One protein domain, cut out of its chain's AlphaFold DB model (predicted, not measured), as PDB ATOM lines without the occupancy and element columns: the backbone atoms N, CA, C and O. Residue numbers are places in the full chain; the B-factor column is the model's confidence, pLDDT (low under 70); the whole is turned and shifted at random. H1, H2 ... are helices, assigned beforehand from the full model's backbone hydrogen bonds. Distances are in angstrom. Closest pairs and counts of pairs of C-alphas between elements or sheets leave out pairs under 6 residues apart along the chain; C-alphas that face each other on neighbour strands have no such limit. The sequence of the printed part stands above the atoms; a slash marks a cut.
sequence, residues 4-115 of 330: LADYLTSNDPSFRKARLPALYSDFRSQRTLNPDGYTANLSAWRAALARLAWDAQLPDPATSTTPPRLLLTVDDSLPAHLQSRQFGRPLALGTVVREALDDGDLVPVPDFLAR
ATOM      1  N   LEU A   4     -26.334  38.028  37.977       84.94
ATOM      2  CA  LEU A   4     -27.163  38.578  36.903       84.94
ATOM      3  C   LEU A   4     -28.451  39.234  37.412       84.94
ATOM      4  O   LEU A   4     -28.919  40.207  36.829       84.94
ATOM      5  N   ALA A   5     -29.033  38.731  38.503       85.38
ATOM      6  CA  ALA A   5     -30.235  39.324  39.091       85.38
ATOM      7  C   ALA A   5     -29.940  40.699  39.716       85.38
ATOM      8  O   ALA A   5     -30.719  41.646  39.552       85.38
ATOM      9  N   ASP A   6     -28.799  40.812  40.400       86.88
ATOM     10  CA  ASP A   6     -28.325  42.074  40.966       86.88
ATOM     11  C   ASP A   6     -27.929  43.042  39.837       86.88
ATOM     12  O   ASP A   6     -28.362  44.198  39.840       86.88
ATOM     13  N   TYR A   7     -27.239  42.549  38.799       89.50
ATOM     14  CA  TYR A   7     -26.928  43.312  37.588       89.50
ATOM     15  C   TYR A   7     -28.182  43.908  36.933       89.50
ATOM     16  O   TYR A   7     -28.214  45.107  36.655       89.50
ATOM     17  N   LEU A   8     -29.233  43.109  36.716       91.25
ATOM     18  CA  LEU A   8     -30.481  43.588  36.115       91.25
ATOM     19  C   LEU A   8     -31.154  44.659  36.975       91.25
ATOM     20  O   LEU A   8     -31.634  45.657  36.449       91.25
ATOM     21  N   THR A   9     -31.142  44.499  38.298       89.75
ATOM     22  CA  THR A   9     -31.722  45.489  39.219       89.75
ATOM     23  C   THR A   9     -30.992  46.838  39.150       89.75
ATOM     24  O   THR A   9     -31.610  47.885  39.356       89.75
ATOM     25  N   SER A  10     -29.691  46.827  38.847       88.75
ATOM     26  CA  SER A  10     -28.867  48.031  38.703       88.75
ATOM     27  C   SER A  10     -28.895  48.649  37.303       88.75
ATOM     28  O   SER A  10     -28.718  49.859  37.187       88.75
ATOM     29  N   ASN A  11     -29.103  47.851  36.252       86.81
ATOM     30  CA  ASN A  11     -28.895  48.278  34.862       86.81
ATOM     31  C   ASN A  11     -30.165  48.271  33.996       86.81
ATOM     32  O   ASN A  11     -30.141  48.820  32.895       86.81
ATOM     33  N   ASP A  12     -31.272  47.683  34.462       88.44
ATOM     34  CA  ASP A  12     -32.523  47.613  33.705       88.44
ATOM     35  C   ASP A  12     -33.670  48.386  34.392       88.44
ATOM     36  O   ASP A  12     -34.064  48.066  35.521       88.44
ATOM     37  N   PRO A  13     -34.275  49.386  33.720       85.88
ATOM     38  CA  PRO A  13     -35.344  50.196  34.300       85.88
ATOM     39  C   PRO A  13     -36.636  49.414  34.580       85.88
ATOM     40  O   PRO A  13     -37.477  49.914  35.331       85.88
ATOM     41  N   SER A  14     -36.809  48.221  34.005       89.50
ATOM     42  CA  SER A  14     -37.949  47.328  34.245       89.50
ATOM     43  C   SER A  14     -37.782  46.508  35.528       89.50
ATOM     44  O   SER A  14     -38.778  46.111  36.136       89.50
ATOM     45  N   PHE A  15     -36.544  46.320  36.002       93.19
ATOM     46  CA  PHE A  15     -36.185  45.511  37.177       93.19
ATOM     47  C   PHE A  15     -36.098  46.329  38.475       93.19
ATOM     48  O   PHE A  15     -35.318  46.048  39.383       93.19
ATOM     49  N   ARG A  16     -36.960  47.342  38.618       90.81
ATOM     50  CA  ARG A  16     -37.082  48.112  39.869       90.81
ATOM     51  C   ARG A  16     -37.571  47.213  41.001       90.81
ATOM     52  O   ARG A  16     -38.435  46.365  40.789       90.81
ATOM     53  N   LYS A  17     -37.139  47.489  42.237       88.31
ATOM     54  CA  LYS A  17     -37.514  46.715  43.442       88.31
ATOM     55  C   LYS A  17     -39.021  46.436  43.565       88.31
ATOM     56  O   LYS A  17     -39.404  45.331  43.926       88.31
ATOM     57  N   ALA A  18     -39.871  47.404  43.212       90.00
ATOM     58  CA  ALA A  18     -41.330  47.260  43.252       90.00
ATOM     59  C   ALA A  18     -41.901  46.268  42.213       90.00
ATOM     60  O   ALA A  18     -42.977  45.717  42.417       90.00
ATOM     61  N   ARG A  19     -41.194  46.037  41.098       93.81
ATOM     62  CA  ARG A  19     -41.588  45.122  40.012       93.81
ATOM     63  C   ARG A  19     -41.091  43.693  40.221       93.81
ATOM     64  O   ARG A  19     -41.682  42.776  39.655       93.81
ATOM     65  N   LEU A  20     -40.050  43.495  41.033       93.38
ATOM     66  CA  LEU A  20     -39.428  42.184  41.250       93.38
ATOM     67  C   LEU A  20     -40.416  41.087  41.694       93.38
ATOM     68  O   LEU A  20     -40.346  40.006  41.111       93.38
ATOM     69  N   PRO A  21     -41.376  41.327  42.616       94.00
ATOM     70  CA  PRO A  21     -42.352  40.298  42.974       94.00
ATOM     71  C   PRO A  21     -43.156  39.798  41.768       94.00
ATOM     72  O   PRO A  21     -43.315  38.596  41.596       94.00
ATOM     73  N   ALA A  22     -43.618  40.707  40.902       93.38
ATOM     74  CA  ALA A  22     -44.384  40.347  39.710       93.38
ATOM     75  C   ALA A  22     -43.518  39.622  38.668       93.38
ATOM     76  O   ALA A  22     -43.951  38.619  38.106       93.38
ATOM     77  N   LEU A  23     -42.284  40.087  38.452       95.75
ATOM     78  CA  LEU A  23     -41.365  39.504  37.470       95.75
ATOM     79  C   LEU A  23     -40.917  38.087  37.847       95.75
ATOM     80  O   LEU A  23     -40.808  37.235  36.969       95.75
ATOM     81  N   TYR A  24     -40.666  37.825  39.130       96.38
ATOM     82  CA  TYR A  24     -40.222  36.510  39.605       96.38
ATOM     83  C   TYR A  24     -41.383  35.548  39.897       96.38
ATOM     84  O   TYR A  24     -41.161  34.338  39.975       96.38
ATOM     85  N   SER A  25     -42.615  36.056  40.020       95.25
ATOM     86  CA  SER A  25     -43.814  35.228  40.173       95.25
ATOM     87  C   SER A  25     -44.108  34.373  38.938       95.25
ATOM     88  O   SER A  25     -43.630  34.632  37.831       95.25
ATOM     89  N   ASP A  26     -44.958  33.364  39.111       96.44
ATOM     90  CA  ASP A  26     -45.568  32.680  37.978       96.44
ATOM     91  C   ASP A  26     -46.704  33.538  37.402       96.44
ATOM     92  O   ASP A  26     -47.861  33.446  37.815       96.44
ATOM     93  N   PHE A  27     -46.367  34.398  36.443       95.56
ATOM     94  CA  PHE A  27     -47.329  35.299  35.811       95.56
ATOM     95  C   PHE A  27     -48.104  34.663  34.647       95.56
ATOM     96  O   PHE A  27     -48.850  35.365  33.968       95.56
ATOM     97  N   ARG A  28     -47.995  33.349  34.393       95.75
ATOM     98  CA  ARG A  28     -48.675  32.699  33.250       95.75
ATOM     99  C   ARG A  28     -50.200  32.819  33.310       95.75
ATOM    100  O   ARG A  28     -50.834  33.019  32.279       95.75
ATOM    101  N   SER A  29     -50.783  32.761  34.508       94.00
ATOM    102  CA  SER A  29     -52.227  32.948  34.723       94.00
ATOM    103  C   SER A  29     -52.711  34.360  34.372       94.00
ATOM    104  O   SER A  29     -53.886  34.553  34.054       94.00
ATOM    105  N   GLN A  30     -51.812  35.352  34.363       91.62
ATOM    106  CA  GLN A  30     -52.149  36.717  33.965       91.62
ATOM    107  C   GLN A  30     -52.515  36.794  32.482       91.62
ATOM    108  O   GLN A  30     -53.248  37.697  32.116       91.62
ATOM    109  N   ARG A  31     -52.116  35.829  31.637       92.69
ATOM    110  CA  ARG A  31     -52.493  35.823  30.212       92.69
ATOM    111  C   ARG A  31     -54.004  35.985  30.002       92.69
ATOM    112  O   ARG A  31     -54.412  36.648  29.059       92.69
ATOM    113  N   THR A  32     -54.821  35.401  30.879       93.38
ATOM    114  CA  THR A  32     -56.285  35.516  30.819       93.38
ATOM    115  C   THR A  32     -56.839  36.550  31.794       93.38
ATOM    116  O   THR A  32     -57.832  37.199  31.491       93.38
ATOM    117  N   LEU A  33     -56.231  36.689  32.977       92.19
ATOM    118  CA  LEU A  33     -56.758  37.533  34.059       92.19
ATOM    119  C   LEU A  33     -56.345  39.007  33.943       92.19
ATOM    120  O   LEU A  33     -57.074  39.887  34.388       92.19
ATOM    121  N   ASN A  34     -55.161  39.268  33.393       90.81
ATOM    122  CA  ASN A  34     -54.588  40.594  33.181       90.81
ATOM    123  C   ASN A  34     -53.587  40.548  32.003       90.81
ATOM    124  O   ASN A  34     -52.371  40.458  32.230       90.81
ATOM    125  N   PRO A  35     -54.082  40.568  30.749       90.50
ATOM    126  CA  PRO A  35     -53.247  40.434  29.554       90.50
ATOM    127  C   PRO A  35     -52.150  41.500  29.447       90.50
ATOM    128  O   PRO A  35     -51.033  41.201  29.018       90.50
ATOM    129  N   ASP A  36     -52.432  42.721  29.903       86.81
ATOM    130  CA  ASP A  36     -51.467  43.823  29.897       86.81
ATOM    131  C   ASP A  36     -50.317  43.550  30.870       86.81
ATOM    132  O   ASP A  36     -49.146  43.710  30.526       86.81
ATOM    133  N   GLY A  37     -50.634  43.064  32.075       86.94
ATOM    134  CA  GLY A  37     -49.638  42.643  33.061       86.94
ATOM    135  C   GLY A  37     -48.775  41.482  32.563       86.94
ATOM    136  O   GLY A  37     -47.551  41.511  32.721       86.94
ATOM    137  N   TYR A  38     -49.392  40.498  31.903       91.75
ATOM    138  CA  TYR A  38     -48.679  39.393  31.260       91.75
ATOM    139  C   TYR A  38     -47.696  39.907  30.201       91.75
ATOM    140  O   TYR A  38     -46.503  39.611  30.278       91.75
ATOM    141  N   THR A  39     -48.174  40.735  29.271       90.12
ATOM    142  CA  THR A  39     -47.366  41.311  28.185       90.12
ATOM    143  C   THR A  39     -46.231  42.179  28.728       90.12
ATOM    144  O   THR A  39     -45.094  42.062  28.279       90.12
ATOM    145  N   ALA A  40     -46.495  42.993  29.751       88.88
ATOM    146  CA  ALA A  40     -45.490  43.847  30.379       88.88
ATOM    147  C   ALA A  40     -44.415  43.066  31.154       88.88
ATOM    148  O   ALA A  40     -43.292  43.545  31.299       88.88
ATOM    149  N   ASN A  41     -44.742  41.901  31.718       93.31
ATOM    150  CA  ASN A  41     -43.750  41.027  32.354       93.31
ATOM    151  C   ASN A  41     -42.942  40.254  31.306       93.31
ATOM    152  O   ASN A  41     -41.731  40.094  31.461       93.31
ATOM    153  N   LEU A  42     -43.601  39.818  30.233       94.62
ATOM    154  CA  LEU A  42     -42.972  39.141  29.109       94.62
ATOM    155  C   LEU A  42     -41.925  40.040  28.439       94.62
ATOM    156  O   LEU A  42     -40.767  39.645  28.321       94.62
ATOM    157  N   SER A  43     -42.309  41.267  28.079       91.75
ATOM    158  CA  SER A  43     -41.420  42.236  27.430       91.75
ATOM    159  C   SER A  43     -40.237  42.626  28.316       91.75
ATOM    160  O   SER A  43     -39.107  42.679  27.832       91.75
ATOM    161  N   ALA A  44     -40.460  42.812  29.622       94.12
ATOM    162  CA  ALA A  44     -39.393  43.099  30.578       94.12
ATOM    163  C   ALA A  44     -38.338  41.982  30.618       94.12
ATOM    164  O   ALA A  44     -37.142  42.261  30.560       94.12
ATOM    165  N   TRP A  45     -38.760  40.715  30.676       96.19
ATOM    166  CA  TRP A  45     -37.816  39.595  30.673       96.19
ATOM    167  C   TRP A  45     -37.108  39.411  29.329       96.19
ATOM    168  O   TRP A  45     -35.919  39.099  29.326       96.19
ATOM    169  N   ARG A  46     -37.787  39.632  28.196       94.19
ATOM    170  CA  ARG A  46     -37.140  39.599  26.873       94.19
ATOM    171  C   ARG A  46     -36.048  40.659  26.754       94.19
ATOM    172  O   ARG A  46     -34.923  40.333  26.382       94.19
ATOM    173  N   ALA A  47     -36.354  41.897  27.142       90.62
ATOM    174  CA  ALA A  47     -35.390  42.993  27.147       90.62
ATOM    175  C   ALA A  47     -34.195  42.693  28.065       90.62
ATOM    176  O   ALA A  47     -33.048  42.904  27.672       90.62
ATOM    177  N   ALA A  48     -34.448  42.126  29.247       93.75
ATOM    178  CA  ALA A  48     -33.395  41.723  30.171       93.75
ATOM    179  C   ALA A  48     -32.482  40.631  29.597       93.75
ATOM    180  O   ALA A  48     -31.264  40.748  29.696       93.75
ATOM    181  N   LEU A  49     -33.037  39.589  28.970       92.62
ATOM    182  CA  LEU A  49     -32.237  38.533  28.337       92.62
ATOM    183  C   LEU A  49     -31.384  39.082  27.185       92.62
ATOM    184  O   LEU A  49     -30.199  38.766  27.102       92.62
ATOM    185  N   ALA A  50     -31.961  39.946  26.345       89.81
ATOM    186  CA  ALA A  50     -31.238  40.600  25.258       89.81
ATOM    187  C   ALA A  50     -30.102  41.491  25.784       89.81
ATOM    188  O   ALA A  50     -28.989  41.439  25.268       89.81
ATOM    189  N   ARG A  51     -30.355  42.255  26.853       89.94
ATOM    190  CA  ARG A  51     -29.342  43.073  27.530       89.94
ATOM    191  C   ARG A  51     -28.203  42.222  28.080       89.94
ATOM    192  O   ARG A  51     -27.046  42.537  27.839       89.94
ATOM    193  N   LEU A  52     -28.520  41.146  28.799       90.25
ATOM    194  CA  LEU A  52     -27.508  40.262  29.379       90.25
ATOM    195  C   LEU A  52     -26.614  39.632  28.308       90.25
ATOM    196  O   LEU A  52     -25.405  39.534  28.517       90.25
ATOM    197  N   ALA A  53     -27.195  39.239  27.170       88.62
ATOM    198  CA  ALA A  53     -26.427  38.785  26.016       88.62
ATOM    199  C   ALA A  53     -25.549  39.917  25.473       88.62
ATOM    200  O   ALA A  53     -24.331  39.775  25.406       88.62
ATOM    201  N   TRP A  54     -26.137  41.075  25.171       87.38
ATOM    202  CA  TRP A  54     -25.443  42.206  24.554       87.38
ATOM    203  C   TRP A  54     -24.261  42.730  25.383       87.38
ATOM    204  O   TRP A  54     -23.163  42.976  24.861       87.38
ATOM    205  N   ASP A  55     -24.477  42.858  26.691       86.31
ATOM    206  CA  ASP A  55     -23.500  43.320  27.678       86.31
ATOM    207  C   ASP A  55     -22.525  42.206  28.101       86.31
ATOM    208  O   ASP A  55     -21.679  42.419  28.973       86.31
ATOM    209  N   ALA A  56     -22.611  41.040  27.448       82.38
ATOM    210  CA  ALA A  56     -21.732  39.894  27.626       82.38
ATOM    211  C   ALA A  56     -21.649  39.402  29.081       82.38
ATOM    212  O   ALA A  56     -20.588  39.006  29.562       82.38
ATOM    213  N   GLN A  57     -22.777  39.466  29.789       83.25
ATOM    214  CA  GLN A  57     -22.899  39.004  31.171       83.25
ATOM    215  C   GLN A  57     -23.289  37.522  31.250       83.25
ATOM    216  O   GLN A  57     -23.155  36.900  32.300       83.25
ATOM    217  N   LEU A  58     -23.807  36.947  30.159       81.44
ATOM    218  CA  LEU A  58     -24.200  35.542  30.135       81.44
ATOM    219  C   LEU A  58     -22.968  34.620  30.179       81.44
ATOM    220  O   LEU A  58     -21.967  34.915  29.525       81.44
ATOM    221  N   PRO A  59     -23.040  33.493  30.913       70.50
ATOM    222  CA  PRO A  59     -21.959  32.516  30.958       70.50
ATOM    223  C   PRO A  59     -21.644  31.968  29.562       70.50
ATOM    224  O   PRO A  59     -22.548  31.524  28.851       70.50
ATOM    225  N   ASP A  60     -20.365  31.970  29.189       68.06
ATOM    226  CA  ASP A  60     -19.904  31.385  27.930       68.06
ATOM    227  C   ASP A  60     -19.675  29.870  28.103       68.06
ATOM    228  O   ASP A  60     -18.872  29.470  28.954       68.06
ATOM    229  N   PRO A  61     -20.366  29.001  27.340       59.56
ATOM    230  CA  PRO A  61     -20.095  27.565  27.356       59.56
ATOM    231  C   PRO A  61     -18.733  27.205  26.738       59.56
ATOM    232  O   PRO A  61     -18.204  26.131  27.026       59.56
ATOM    233  N   ALA A  62     -18.155  28.072  25.903       59.16
ATOM    234  CA  ALA A  62     -16.801  27.925  25.390       59.16
ATOM    235  C   ALA A  62     -15.877  28.873  26.161       59.16
ATOM    236  O   ALA A  62     -16.209  30.015  26.420       59.16
ATOM    237  N   THR A  63     -14.677  28.452  26.544       58.59
ATOM    238  CA  THR A  63     -13.691  29.350  27.174       58.59
ATOM    239  C   THR A  63     -13.063  30.289  26.134       58.59
ATOM    240  O   THR A  63     -11.855  30.242  25.899       58.59
ATOM    241  N   SER A  64     -13.880  31.083  25.439       61.09
ATOM    242  CA  SER A  64     -13.438  32.079  24.468       61.09
ATOM    243  C   SER A  64     -12.850  33.289  25.194       61.09
ATOM    244  O   SER A  64     -13.373  33.751  26.205       61.09
ATOM    245  N   THR A  65     -11.777  33.861  24.646       63.25
ATOM    246  CA  THR A  65     -11.181  35.119  25.133       63.25
ATOM    247  C   THR A  65     -12.137  36.311  24.973       63.25
ATOM    248  O   THR A  65     -11.909  37.376  25.541       63.25
ATOM    249  N   THR A  66     -13.205  36.165  24.181       68.38
ATOM    250  CA  THR A  66     -14.243  37.184  23.988       68.38
ATOM    251  C   THR A  66     -15.625  36.567  24.204       68.38
ATOM    252  O   THR A  66     -15.994  35.674  23.436       68.38
ATOM    253  N   PRO A  67     -16.392  37.043  25.201       70.06
ATOM    254  CA  PRO A  67     -17.717  36.510  25.490       70.06
ATOM    255  C   PRO A  67     -18.715  36.841  24.364       70.06
ATOM    256  O   PRO A  67     -18.683  37.951  23.810       70.06
ATOM    257  N   PRO A  68     -19.608  35.904  24.001       74.56
ATOM    258  CA  PRO A  68     -20.539  36.084  22.900       74.56
ATOM    259  C   PRO A  68     -21.636  37.093  23.258       74.56
ATOM    260  O   PRO A  68     -22.281  36.991  24.296       74.56
ATOM    261  N   ARG A  69     -21.877  38.057  22.360       82.44
ATOM    262  CA  ARG A  69     -22.854  39.146  22.572       82.44
ATOM    263  C   ARG A  69     -24.243  38.894  21.984       82.44
ATOM    264  O   ARG A  69     -25.185  39.617  22.286       82.44
ATOM    265  N   LEU A  70     -24.352  37.898  21.107       85.12
ATOM    266  CA  LEU A  70     -25.563  37.581  20.336       85.12
ATOM    267  C   LEU A  70     -26.065  36.156  20.593       85.12
ATOM    268  O   LEU A  70     -26.927  35.664  19.873       85.12
ATOM    269  N   LEU A  71     -25.497  35.473  21.589       86.06
ATOM    270  CA  LEU A  71     -25.861  34.105  21.930       86.06
ATOM    271  C   LEU A  71     -26.454  34.075  23.333       86.06
ATOM    272  O   LEU A  71     -25.903  34.646  24.270       86.06
ATOM    273  N   LEU A  72     -27.575  33.372  23.456       88.62
ATOM    274  CA  LEU A  72     -28.210  33.043  24.721       88.62
ATOM    275  C   LEU A  72     -28.251  31.521  24.835       88.62
ATOM    276  O   LEU A  72     -28.966  30.856  24.085       88.62
ATOM    277  N   THR A  73     -27.505  30.976  25.789       88.12
ATOM    278  CA  THR A  73     -27.597  29.559  26.140       88.12
ATOM    279  C   THR A  73     -28.809  29.354  27.043       88.12
ATOM    280  O   THR A  73     -28.896  29.939  28.123       88.12
ATOM    281  N   VAL A  74     -29.761  28.537  26.591       88.69
ATOM    282  CA  VAL A  74     -30.965  28.191  27.356       88.69
ATOM    283  C   VAL A  74     -30.827  26.760  27.865       88.69
ATOM    284  O   VAL A  74     -31.066  25.806  27.129       88.69
ATOM    285  N   ASP A  75     -30.449  26.622  29.132       88.38
ATOM    286  CA  ASP A  75     -30.321  25.347  29.841       88.38
ATOM    287  C   ASP A  75     -30.804  25.469  31.302       88.38
ATOM    288  O   ASP A  75     -31.275  26.525  31.741       88.38
ATOM    289  N   ASP A  76     -30.676  24.390  32.079       86.44
ATOM    290  CA  ASP A  76     -31.074  24.352  33.494       86.44
ATOM    291  C   ASP A  76     -30.246  25.286  34.398       86.44
ATOM    292  O   ASP A  76     -30.637  25.567  35.538       86.44
ATOM    293  N   SER A  77     -29.111  25.796  33.909       87.25
ATOM    294  CA  SER A  77     -28.263  26.738  34.634       87.25
ATOM    295  C   SER A  77     -28.781  28.176  34.531       87.25
ATOM    296  O   SER A  77     -28.630  28.946  35.483       87.25
ATOM    297  N   LEU A  78     -29.447  28.552  33.433       88.62
ATOM    298  CA  LEU A  78     -29.922  29.921  33.202       88.62
ATOM    299  C   LEU A  78     -30.851  30.439  34.329       88.62
ATOM    300  O   LEU A  78     -30.577  31.515  34.873       88.62
ATOM    301  N   PRO A  79     -31.886  29.698  34.785       91.06
ATOM    302  CA  PRO A  79     -32.704  30.130  35.922       91.06
ATOM    303  C   PRO A  79     -31.921  30.243  37.237       91.06
ATOM    304  O   PRO A  79     -32.314  31.007  38.120       91.06
ATOM    305  N   ALA A  80     -30.839  29.473  37.398       88.62
ATOM    306  CA  ALA A  80     -29.989  29.532  38.584       88.62
ATOM    307  C   ALA A  80     -29.093  30.782  38.581       88.62
ATOM    308  O   ALA A  80     -28.921  31.406  39.629       88.62
ATOM    309  N   HIS A  81     -28.579  31.192  37.417       88.44
ATOM    310  CA  HIS A  81     -27.822  32.440  37.264       88.44
ATOM    311  C   HIS A  81     -28.693  33.687  37.484       88.44
ATOM    312  O   HIS A  81     -28.224  34.677  38.045       88.44
ATOM    313  N   LEU A  82     -29.974  33.613  37.119       91.81
ATOM    314  CA  LEU A  82     -30.972  34.672  37.318       91.81
ATOM    315  C   LEU A  82     -31.683  34.604  38.679       91.81
ATOM    316  O   LEU A  82     -32.691  35.275  38.884       91.81
ATOM    317  N   GLN A  83     -31.208  33.784  39.617       92.50
ATOM    318  CA  GLN A  83     -31.849  33.642  40.919       92.50
ATOM    319  C   GLN A  83     -31.672  34.903  41.780       92.50
ATOM    320  O   GLN A  83     -30.553  35.307  42.092       92.50
ATOM    321  N   SER A  84     -32.780  35.457  42.269       90.81
ATOM    322  CA  SER A  84     -32.788  36.513  43.282       90.81
ATOM    323  C   SER A  84     -32.686  35.926  44.691       90.81
ATOM    324  O   SER A  84     -33.305  34.905  45.005       90.81
ATOM    325  N   ARG A  85     -31.966  36.614  45.589       86.94
ATOM    326  CA  ARG A  85     -31.907  36.252  47.018       86.94
ATOM    327  C   ARG A  85     -33.269  36.338  47.706       86.94
ATOM    328  O   ARG A  85     -33.545  35.543  48.595       86.94
ATOM    329  N   GLN A  86     -34.094  37.306  47.309       89.50
ATOM    330  CA  GLN A  86     -35.375  37.581  47.959       89.50
ATOM    331  C   GLN A  86     -36.537  36.824  47.308       89.50
ATOM    332  O   GLN A  86     -37.439  36.380  48.009       89.50
ATOM    333  N   PHE A  87     -36.515  36.675  45.981       91.50
ATOM    334  CA  PHE A  87     -37.654  36.146  45.219       91.50
ATOM    335  C   PHE A  87     -37.405  34.768  44.599       91.50
ATOM    336  O   PHE A  87     -38.301  34.201  43.982       91.50
ATOM    337  N   GLY A  88     -36.210  34.201  44.775       92.44
ATOM    338  CA  GLY A  88     -35.871  32.896  44.222       92.44
ATOM    339  C   GLY A  88     -35.664  32.939  42.708       92.44
ATOM    340  O   GLY A  88     -35.161  33.920  42.163       92.44
ATOM    341  N   ARG A  89     -35.975  31.830  42.030       94.00
ATOM    342  CA  ARG A  89     -35.797  31.688  40.577       94.00
ATOM    343  C   ARG A  89     -36.998  32.270  39.826       94.00
ATOM    344  O   ARG A  89     -38.115  32.160  40.327       94.00
ATOM    345  N   PRO A  90     -36.808  32.825  38.621       95.12
ATOM    346  CA  PRO A  90     -37.916  33.327  37.818       95.12
ATOM    347  C   PRO A  90     -38.794  32.174  37.308       95.12
ATOM    348  O   PRO A  90     -38.376  31.380  36.465       95.12
ATOM    349  N   LEU A  91     -40.025  32.073  37.821       95.56
ATOM    350  CA  LEU A  91     -40.888  30.900  37.612       95.56
ATOM    351  C   LEU A  91     -41.459  30.792  36.190       95.56
ATOM    352  O   LEU A  91     -41.692  29.691  35.694       95.56
ATOM    353  N   ALA A  92     -41.667  31.924  35.519       95.75
ATOM    354  CA  ALA A  92     -42.240  31.973  34.174       95.75
ATOM    355  C   ALA A  92     -41.189  32.113  33.052       95.75
ATOM    356  O   ALA A  92     -41.567  32.238  31.887       95.75
ATOM    357  N   LEU A  93     -39.884  32.047  33.359       95.12
ATOM    358  CA  LEU A  93     -38.808  32.291  32.384       95.12
ATOM    359  C   LEU A  93     -38.889  31.374  31.153       95.12
ATOM    360  O   LEU A  93     -38.702  31.827  30.029       95.12
ATOM    361  N   GLY A  94     -39.244  30.100  31.338       94.31
ATOM    362  CA  GLY A  94     -39.423  29.178  30.213       94.31
ATOM    363  C   GLY A  94     -40.546  29.596  29.256       94.31
ATOM    364  O   GLY A  94     -40.459  29.338  28.061       94.31
ATOM    365  N   THR A  95     -41.595  30.263  29.752       95.56
ATOM    366  CA  THR A  95     -42.631  30.849  28.887       95.56
ATOM    367  C   THR A  95     -42.093  32.057  28.137       95.56
ATOM    368  O   THR A  95     -42.387  32.189  26.958       95.56
ATOM    369  N   VAL A  96     -41.259  32.883  28.775       96.38
ATOM    370  CA  VAL A  96     -40.619  34.022  28.102       96.38
ATOM    371  C   VAL A  96     -39.805  33.561  26.900       96.38
ATOM    372  O   VAL A  96     -39.978  34.106  25.815       96.38
ATOM    373  N   VAL A  97     -38.960  32.544  27.086       95.19
ATOM    374  CA  VAL A  97     -38.115  32.012  26.010       95.19
ATOM    375  C   VAL A  97     -38.958  31.426  24.881       95.19
ATOM    376  O   VAL A  97     -38.698  31.739  23.726       95.19
ATOM    377  N   ARG A  98     -39.980  30.617  25.195       94.62
ATOM    378  CA  ARG A  98     -40.876  30.048  24.171       94.62
ATOM    379  C   ARG A  98     -41.546  31.128  23.338       94.62
ATOM    380  O   ARG A  98     -41.463  31.088  22.124       94.62
ATOM    381  N   GLU A  99     -42.132  32.124  23.988       92.88
ATOM    382  CA  GLU A  99     -42.830  33.185  23.265       92.88
ATOM    383  C   GLU A  99     -41.849  34.048  22.457       92.88
ATOM    384  O   GLU A  99     -42.201  34.542  21.398       92.88
ATOM    385  N   ALA A 100     -40.615  34.237  22.936       90.31
ATOM    386  CA  ALA A 100     -39.583  34.937  22.176       90.31
ATOM    387  C   ALA A 100     -39.123  34.138  20.941       90.31
ATOM    388  O   ALA A 100     -38.785  34.737  19.926       90.31
ATOM    389  N   LEU A 101     -39.123  32.801  21.006       90.94
ATOM    390  CA  LEU A 101     -38.894  31.942  19.840       90.94
ATOM    391  C   LEU A 101     -40.067  32.022  18.852       90.94
ATOM    392  O   LEU A 101     -39.839  32.159  17.652       90.94
ATOM    393  N   ASP A 102     -41.301  31.970  19.357       88.00
ATOM    394  CA  ASP A 102     -42.521  32.017  18.542       88.00
ATOM    395  C   ASP A 102     -42.670  33.365  17.813       88.00
ATOM    396  O   ASP A 102     -42.994  33.393  16.624       88.00
ATOM    397  N   ASP A 103     -42.361  34.476  18.491       83.62
ATOM    398  CA  ASP A 103     -42.389  35.826  17.908       83.62
ATOM    399  C   ASP A 103     -41.168  36.120  17.012       83.62
ATOM    400  O   ASP A 103     -41.156  37.103  16.268       83.62
ATOM    401  N   GLY A 104     -40.142  35.261  17.046       82.75
ATOM    402  CA  GLY A 104     -38.913  35.410  16.266       82.75
ATOM    403  C   GLY A 104     -37.890  36.392  16.846       82.75
ATOM    404  O   GLY A 104     -36.909  36.702  16.171       82.75
ATOM    405  N   ASP A 105     -38.084  36.851  18.086       83.69
ATOM    406  CA  ASP A 105     -37.100  37.638  18.845       83.69
ATOM    407  C   ASP A 105     -35.845  36.808  19.165       83.69
ATOM    408  O   ASP A 105     -34.728  37.325  19.222       83.69
ATOM    409  N   LEU A 106     -36.030  35.503  19.376       89.75
ATOM    410  CA  LEU A 106     -34.965  34.516  19.476       89.75
ATOM    411  C   LEU A 106     -35.059  33.568  18.286       89.75
ATOM    412  O   LEU A 106     -36.126  33.058  17.957       89.75
ATOM    413  N   VAL A 107     -33.918  33.286  17.668       90.75
ATOM    414  CA  VAL A 107     -33.827  32.327  16.566       90.75
ATOM    415  C   VAL A 107     -32.852  31.232  16.982       90.75
ATOM    416  O   VAL A 107     -31.721  31.553  17.359       90.75
ATOM    417  N   PRO A 108     -33.242  29.946  16.925       92.19
ATOM    418  CA  PRO A 108     -32.305  28.858  17.156       92.19
ATOM    419  C   PRO A 108     -31.099  28.985  16.222       92.19
ATOM    420  O   PRO A 108     -31.254  29.190  15.020       92.19
ATOM    421  N   VAL A 109     -29.889  28.845  16.764       89.88
ATOM    422  CA  VAL A 109     -28.644  29.001  15.991       89.88
ATOM    423  C   VAL A 109     -28.607  28.118  14.732       89.88
ATOM    424  O   VAL A 109     -28.243  28.641  13.677       89.88
ATOM    425  N   PRO A 110     -29.018  26.830  14.766       90.06
ATOM    426  CA  PRO A 110     -29.056  26.007  13.556       90.06
ATOM    427  C   PRO A 110     -29.981  26.584  12.478       90.06
ATOM    428  O   PRO A 110     -29.611  26.621  11.306       90.06
ATOM    429  N   ASP A 111     -31.145  27.095  12.882       89.31
ATOM    430  CA  ASP A 111     -32.129  27.676  11.970       89.31
ATOM    431  C   ASP A 111     -31.623  28.995  11.386       89.31
ATOM    432  O   ASP A 111     -31.794  29.248  10.196       89.31
ATOM    433  N   PHE A 112     -30.969  29.825  12.204       88.25
ATOM    434  CA  PHE A 112     -30.343  31.063  11.748       88.25
ATOM    435  C   PHE A 112     -29.261  30.789  10.697       88.25
ATOM    436  O   PHE A 112     -29.273  31.406   9.636       88.25
ATOM    437  N   LEU A 113     -28.363  29.832  10.954       88.19
ATOM    438  CA  LEU A 113     -27.272  29.487  10.036       88.19
ATOM    439  C   LEU A 113     -27.758  28.799   8.751       88.19
ATOM    440  O   LEU A 113     -27.112  28.918   7.712       88.19
ATOM    441  N   ALA A 114     -28.883  28.081   8.803       89.62
ATOM    442  CA  ALA A 114     -29.473  27.428   7.636       89.62
ATOM    443  C   ALA A 114     -30.271  28.388   6.733       89.62
ATOM    444  O   ALA A 114     -30.544  28.064   5.571       89.62
ATOM    445  N   ARG A 115     -30.674  29.560   7.243       83.56
ATOM    446  CA  ARG A 115     -31.458  30.537   6.480       83.56
ATOM    447  C   ARG A 115     -30.608  31.194   5.393       83.56
ATOM    448  O   ARG A 115     -29.542  31.740   5.644       83.56
TER     449      ARG A 115
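Overview. This is residues 4 to 115 of the 330 residues of an uncharacterized protein of Verticillium longisporum (UniProt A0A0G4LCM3). One long helix, H4, runs through the domain, and short helices and loops pack on it: H3 folds back along its first part, while H6 crosses it nearly at a right angle. The loop of residues 55 to 77 extends the long axis past the last residue of H4 and folds back, and residues 110 to 115, most of them in H7, stick out. The printed part has 112 residues with seven named helices, H1 to H7 in chain order, and no named strand; the class is all helix. The whole is compact, with a radius of gyration of the C-alphas of 14.2 A and spans of 41 by 31 by 24 A.

Along the chain. H1 is residues 4 to 11, 10.1 A long, beginning at C-alpha 4 at (-27.163, 38.578, 36.903). H2 is residues 20 to 24 and H3 residues 27 to 33. H4, residues 35 to 54, is 28.3 A long and ends at C-alpha 54 at (-25.443, 42.206, 24.554). H5 is residues 78 to 81, H6 residues 93 to 102, 14.3 A long, and H7 residues 109 to 114, ending at (-29.473, 27.428, 7.636).

Arrangement. The hub is H4, touching three helices. H3 and H4 form a helical hairpin, a shallow tilt of 31 degrees, opposite ways; their closest C-alphas, Gln 30 and Tyr 38, are 5.1 A apart. H6 touches residues 42 to 46 of H4, about perpendicular at 87 degrees, closest at the C-alphas of Leu 42 and Val 96, 5.7 A. H2 only just touches H4, with 3 pairs of C-alphas within 8 A, closest at Leu 23 and Asn 41, 5.8 A. H1 is close to H4 but not clearly touching, and likewise to H5, where the C-alphas of Leu 4 and His 81 are 6.2 A apart. H7 and H4 are apart. Every O i to N i+4 pair is within hydrogen-bond range in H1, H2, H4, H6 and H7; H3 has 1 of 3, beside 4 of 4 O i to N i+3 pairs, and H5 is too short for such a pair.

Size, cuts and confidence. The C-alphas farthest apart, Leu 33 and Thr 65, are 46.5 A apart. The printed part has no cut. The links H4 to H5 and H5 to H6 are long. Residues 60 to 66 have pLDDT under 70.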